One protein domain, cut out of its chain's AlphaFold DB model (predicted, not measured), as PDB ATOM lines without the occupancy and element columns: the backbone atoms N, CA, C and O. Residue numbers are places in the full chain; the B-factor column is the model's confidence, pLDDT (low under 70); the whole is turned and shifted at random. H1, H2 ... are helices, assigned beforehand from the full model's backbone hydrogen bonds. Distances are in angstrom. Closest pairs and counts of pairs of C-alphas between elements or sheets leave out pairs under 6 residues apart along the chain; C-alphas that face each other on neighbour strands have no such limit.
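What this domain is: This is residues 31 to 74 of the 139 residues of the protein "Homeodomain-like DNA binding domain-containing transcription factor" of Phycomyces blakesleeanus (strain ATCC 8743b / DSM 1359 / FGSC 10004 / NBRC 33097 / NRRL 1555) (UniProt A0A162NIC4). One straight helix, H1, makes one long side, and the chain after it folds back beside H1 through two one-turn helices, H2 and then H3, with few contacts to H1. A tail, residues 69 to 74, ends the printed part. The 44 printed residues, with three named helices and no named strand, are all helix in class, compact with a radius of gyration of the C-alphas of 9.5 A, and elongated, spanning 27 by 16 by 15 A.

Where its parts are: Find C-alpha 35 at (407.651, 290.976, 498.146); from there H1, residues 35 to 47, runs 18.5 A. H2 is residues 53 to 57; H3, residues 64 to 68, ends at C-alpha 68, (406.522, 279.301, 492.690).

How they stand to each other: H1 and H2 only just touch, with 3 pairs of C-alphas within 8 A, through residues 41 to 45 of H1 alone; the closest C-alphas, Ser 44 and His 56, are 6.6 A apart. H3 is close to H1 but not clearly touching: the closest C-alphas, Val 38 and Ala 65, are 7.2 A apart. H2 and H3 are apart. In H1, H2 and H3 every O i to N i+4 pair is within hydrogen-bond range.

The domain as a whole: The C-alphas farthest apart, Lys 31 and Phe 50, are 27.4 A apart. The printed part has no cut; the link H1 to H2 is tight, H2 to H3 short. Look for pLDDT under 70 at residues 57 to 66.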
ATOM      1  N   LYS A  31     403.032 285.032 504.458       76.94
ATOM      2  CA  LYS A  31     404.040 284.376 503.621       76.94
ATOM      3  C   LYS A  31     405.405 284.526 504.288       76.94
ATOM      4  O   LYS A  31     405.736 285.594 504.783       76.94
ATOM      5  N   LYS A  32     406.208 283.461 504.239       75.81
ATOM      6  CA  LYS A  32     407.575 283.442 504.788       75.81
ATOM      7  C   LYS A  32     408.531 284.432 504.113       75.81
ATOM      8  O   LYS A  32     409.582 284.707 504.663       75.81
ATOM      9  N   LEU A  33     408.189 284.903 502.915       76.31
ATOM     10  CA  LEU A  33     409.006 285.816 502.126       76.31
ATOM     11  C   LEU A  33     408.212 287.081 501.847       76.31
ATOM     12  O   LEU A  33     407.035 287.006 501.462       76.31
ATOM     13  N   SER A  34     408.872 288.223 502.017       82.88
ATOM     14  CA  SER A  34     408.326 289.509 501.614       82.88
ATOM     15  C   SER A  34     408.341 289.646 500.088       82.88
ATOM     16  O   SER A  34     408.995 288.889 499.364       82.88
ATOM     17  N   VAL A  35     407.605 290.631 499.574       83.44
ATOM     18  CA  VAL A  35     407.651 290.976 498.146       83.44
ATOM     19  C   VAL A  35     409.066 291.402 497.742       83.44
ATOM     20  O   VAL A  35     409.532 291.016 496.673       83.44
ATOM     21  N   THR A  36     409.766 292.125 498.617       84.50
ATOM     22  CA  THR A  36     411.143 292.580 498.404       84.50
ATOM     23  C   THR A  36     412.109 291.408 498.246       84.50
ATOM     24  O   THR A  36     412.880 291.399 497.288       84.50
ATOM     25  N   ASP A  37     412.011 290.384 499.099       81.19
ATOM     26  CA  ASP A  37     412.876 289.190 499.030       81.19
ATOM     27  C   ASP A  37     412.666 288.409 497.730       81.19
ATOM     28  O   ASP A  37     413.584 287.844 497.142       81.19
ATOM     29  N   VAL A  38     411.422 288.377 497.254       80.50
ATOM     30  CA  VAL A  38     411.084 287.736 495.983       80.50
ATOM     31  C   VAL A  38     411.671 288.513 494.804       80.50
ATOM     32  O   VAL A  38     412.150 287.898 493.852       80.50
ATOM     33  N   ILE A  39     411.637 289.847 494.847       83.88
ATOM     34  CA  ILE A  39     412.212 290.696 493.796       83.88
ATOM     35  C   ILE A  39     413.737 290.572 493.782       83.88
ATOM     36  O   ILE A  39     414.311 290.350 492.715       83.88
ATOM     37  N   SER A  40     414.391 290.657 494.944       84.12
ATOM     38  CA  SER A  40     415.849 290.518 495.049       84.12
ATOM     39  C   SER A  40     416.317 289.146 494.562       84.12
ATOM     40  O   SER A  40     417.307 289.052 493.834       84.12
ATOM     41  N   PHE A  41     415.555 288.091 494.865       81.81
ATOM     42  CA  PHE A  41     415.791 286.756 494.333       81.81
ATOM     43  C   PHE A  41     415.706 286.716 492.802       81.81
ATOM     44  O   PHE A  41     416.646 286.253 492.155       81.81
ATOM     45  N   CYS A  42     414.621 287.228 492.208       83.44
ATOM     46  CA  CYS A  42     414.473 287.255 490.751       83.44
ATOM     47  C   CYS A  42     415.641 287.996 490.082       83.44
ATOM     48  O   CYS A  42     416.197 287.499 489.106       83.44
ATOM     49  N   LEU A  43     416.051 289.143 490.631       86.12
ATOM     50  CA  LEU A  43     417.189 289.910 490.120       86.12
ATOM     51  C   LEU A  43     418.507 289.133 490.235       86.12
ATOM     52  O   LEU A  43     419.301 289.132 489.298       86.12
ATOM     53  N   SER A  44     418.732 288.430 491.348       85.81
ATOM     54  CA  SER A  44     419.925 287.596 491.539       85.81
ATOM     55  C   SER A  44     420.025 286.489 490.487       85.81
ATOM     56  O   SER A  44     421.094 286.308 489.904       85.81
ATOM     57  N   VAL A  45     418.915 285.793 490.208       85.31
ATOM     58  CA  VAL A  45     418.849 284.739 489.179       85.31
ATOM     59  C   VAL A  45     419.035 285.318 487.780       85.31
ATOM     60  O   VAL A  45     419.756 284.743 486.971       85.31
ATOM     61  N   MET A  46     418.428 286.469 487.485       85.50
ATOM     62  CA  MET A  46     418.581 287.120 486.180       85.50
ATOM     63  C   MET A  46     420.017 287.586 485.922       85.50
ATOM     64  O   MET A  46     420.494 287.474 484.795       85.50
ATOM     65  N   ASN A  47     420.707 288.076 486.953       88.62
ATOM     66  CA  ASN A  47     422.094 288.523 486.835       88.62
ATOM     67  C   ASN A  47     423.072 287.352 486.699       88.62
ATOM     68  O   ASN A  47     424.047 287.460 485.961       88.62
ATOM     69  N   ASN A  48     422.813 286.233 487.385       87.56
ATOM     70  CA  ASN A  48     423.713 285.081 487.413       87.56
ATOM     71  C   ASN A  48     422.959 283.761 487.156       87.56
ATOM     72  O   ASN A  48     422.873 282.922 488.045       87.56
ATOM     73  N   PRO A  49     422.423 283.527 485.945       84.75
ATOM     74  CA  PRO A  49     421.507 282.410 485.679       84.75
ATOM     75  C   PRO A  49     422.160 281.022 485.703       84.75
ATOM     76  O   PRO A  49     421.458 280.013 485.720       84.75
ATOM     77  N   PHE A  50     423.493 280.961 485.657       83.88
ATOM     78  CA  PHE A  50     424.258 279.711 485.681       83.88
ATOM     79  C   PHE A  50     424.789 279.361 487.068       83.88
ATOM     80  O   PHE A  50     425.439 278.327 487.226       83.88
ATOM     81  N   GLU A  51     424.537 280.214 488.059       86.06
ATOM     82  CA  GLU A  51     424.965 279.947 489.418       86.06
ATOM     83  C   GLU A  51     424.106 278.877 490.083       86.06
ATOM     84  O   GLU A  51     422.962 278.592 489.712       86.06
ATOM     85  N   SER A  52     424.698 278.236 491.087       79.19
ATOM     86  CA  SER A  52     424.022 277.158 491.798       79.19
ATOM     87  C   SER A  52     422.793 277.661 492.555       79.19
ATOM     88  O   SER A  52     422.720 278.803 493.016       79.19
ATOM     89  N   TYR A  53     421.850 276.752 492.799       75.19
ATOM     90  CA  TYR A  53     420.725 277.048 493.679       75.19
ATOM     91  C   TYR A  53     421.196 277.541 495.063       75.19
ATOM     92  O   TYR A  53     420.651 278.507 495.584       75.19
ATOM     93  N   ALA A  54     422.271 276.956 495.609       76.62
ATOM     94  CA  ALA A  54     422.864 277.351 496.888       76.62
ATOM     95  C   ALA A  54     423.431 278.785 496.888       76.62
ATOM     96  O   ALA A  54     423.323 279.488 497.893       76.62
ATOM     97  N   TYR A  55     424.001 279.236 495.765       81.19
ATOM     98  CA  TYR A  55     424.471 280.613 495.598       81.19
ATOM     99  C   TYR A  55     423.310 281.600 495.731       81.19
ATOM    100  O   TYR A  55     423.359 282.514 496.554       81.19
ATOM    101  N   HIS A  56     422.218 281.352 495.004       77.69
ATOM    102  CA  HIS A  56     421.009 282.168 495.120       77.69
ATOM    103  C   HIS A  56     420.322 281.997 496.476       77.69
ATOM    104  O   HIS A  56     419.671 282.923 496.951       77.69
ATOM    105  N   GLN A  57     420.505 280.850 497.134       69.75
ATOM    106  CA  GLN A  57     419.920 280.566 498.436       69.75
ATOM    107  C   GLN A  57     420.590 281.300 499.596       69.75
ATOM    108  O   GLN A  57     419.934 281.515 500.605       69.75
ATOM    109  N   ARG A  58     421.833 281.783 499.467       63.88
ATOM    110  CA  ARG A  58     422.391 282.736 500.452       63.88
ATOM    111  C   ARG A  58     421.581 284.037 500.525       63.88
ATOM    112  O   ARG A  58     421.549 284.669 501.571       63.88
ATOM    113  N   ASN A  59     420.867 284.365 499.446       59.69
ATOM    114  CA  ASN A  59     419.890 285.450 499.380       59.69
ATOM    115  C   ASN A  59     418.444 284.971 499.654       59.69
ATOM    116  O   ASN A  59     417.504 285.734 499.445       59.69
ATOM    117  N   MET A  60     418.226 283.719 500.090       58.81
ATOM    118  CA  MET A  60     416.894 283.159 500.353       58.81
ATOM    119  C   MET A  60     416.771 282.469 501.711       58.81
ATOM    120  O   MET A  60     417.656 281.766 502.182       58.81
ATOM    121  N   THR A  61     415.551 282.492 502.244       52.44
ATOM    122  CA  THR A  61     415.127 281.611 503.343       52.44
ATOM    123  C   THR A  61     414.214 280.450 502.905       52.44
ATOM    124  O   THR A  61     413.681 279.764 503.771       52.44
ATOM    125  N   ALA A  62     413.989 280.155 501.609       54.00
ATOM    126  CA  ALA A  62     413.194 278.964 501.237       54.00
ATOM    127  C   ALA A  62     413.313 278.481 499.774       54.00
ATOM    128  O   ALA A  62     412.949 279.201 498.845       54.00
ATOM    129  N   ALA A  63     413.608 277.182 499.616       56.78
ATOM    130  CA  ALA A  63     413.479 276.350 498.404       56.78
ATOM    131  C   ALA A  63     412.196 276.552 497.575       56.78
ATOM    132  O   ALA A  63     412.192 276.362 496.361       56.78
ATOM    133  N   GLY A  64     411.099 276.972 498.209       62.00
ATOM    134  CA  GLY A  64     409.788 277.071 497.564       62.00
ATOM    135  C   GLY A  64     409.577 278.290 496.658       62.00
ATOM    136  O   GLY A  64     408.682 278.256 495.817       62.00
ATOM    137  N   ALA A  65     410.356 279.370 496.796       67.69
ATOM    138  CA  ALA A  65     410.066 280.607 496.057       67.69
ATOM    139  C   ALA A  65     410.460 280.543 494.573       67.69
ATOM    140  O   ALA A  65     409.769 281.128 493.741       67.69
ATOM    141  N   ALA A  66     411.522 279.803 494.238       69.94
ATOM    142  CA  ALA A  66     412.002 279.651 492.864       69.94
ATOM    143  C   ALA A  66     410.965 278.941 491.981       69.94
ATOM    144  O   ALA A  66     410.526 279.485 490.968       69.94
ATOM    145  N   SER A  67     410.492 277.775 492.431       70.50
ATOM    146  CA  SER A  67     409.464 277.002 491.725       70.50
ATOM    147  C   SER A  67     408.135 277.763 491.638       70.50
ATOM    148  O   SER A  67     407.531 277.816 490.570       70.50
ATOM    149  N   ALA A  68     407.723 278.459 492.707       74.50
ATOM    150  CA  ALA A  68     406.522 279.301 492.690       74.50
ATOM    151  C   ALA A  68     406.603 280.479 491.698       74.50
ATOM    152  O   ALA A  68     405.574 281.048 491.334       74.50
ATOM    153  N   LYS A  69     407.814 280.861 491.275       79.00
ATOM    154  CA  LYS A  69     408.076 281.903 490.273       79.00
ATOM    155  C   LYS A  69     408.376 281.349 488.881       79.00
ATOM    156  O   LYS A  69     408.604 282.137 487.971       79.00
ATOM    157  N   GLY A  70     408.333 280.029 488.705       81.81
ATOM    158  CA  GLY A  70     408.575 279.377 487.420       81.81
ATOM    159  C   GLY A  70     410.051 279.166 487.088       81.81
ATOM    160  O   GLY A  70     410.364 278.836 485.948       81.81
ATOM    161  N   PHE A  71     410.961 279.328 488.050       79.69
ATOM    162  CA  PHE A  71     412.364 278.983 487.841       79.69
ATOM    163  C   PHE A  71     412.583 277.481 488.022       79.69
ATOM    164  O   PHE A  71     412.142 276.885 489.010       79.69
ATOM    165  N   SER A  72     413.312 276.891 487.079       79.06
ATOM    166  CA  SER A  72     413.748 275.496 487.090       79.06
ATOM    167  C   SER A  72     415.240 275.410 486.797       79.06
ATOM    168  O   SER A  72     415.787 276.255 486.087       79.06
ATOM    169  N   SER A  73     415.898 274.369 487.298       78.31
ATOM    170  CA  SER A  73     417.271 274.060 486.907       78.31
ATOM    171  C   SER A  73     417.312 273.393 485.528       78.31
ATOM    172  O   SER A  73     416.399 272.666 485.137       78.31
ATOM    173  N   TYR A  74     418.389 273.644 484.786       80.81
ATOM    174  CA  TYR A  74     418.678 272.999 483.507       80.81
ATOM    175  C   TYR A  74     420.185 272.780 483.378       80.81
ATOM    176  O   TYR A  74     420.969 273.689 483.644       80.81
TER     177      TYR A  74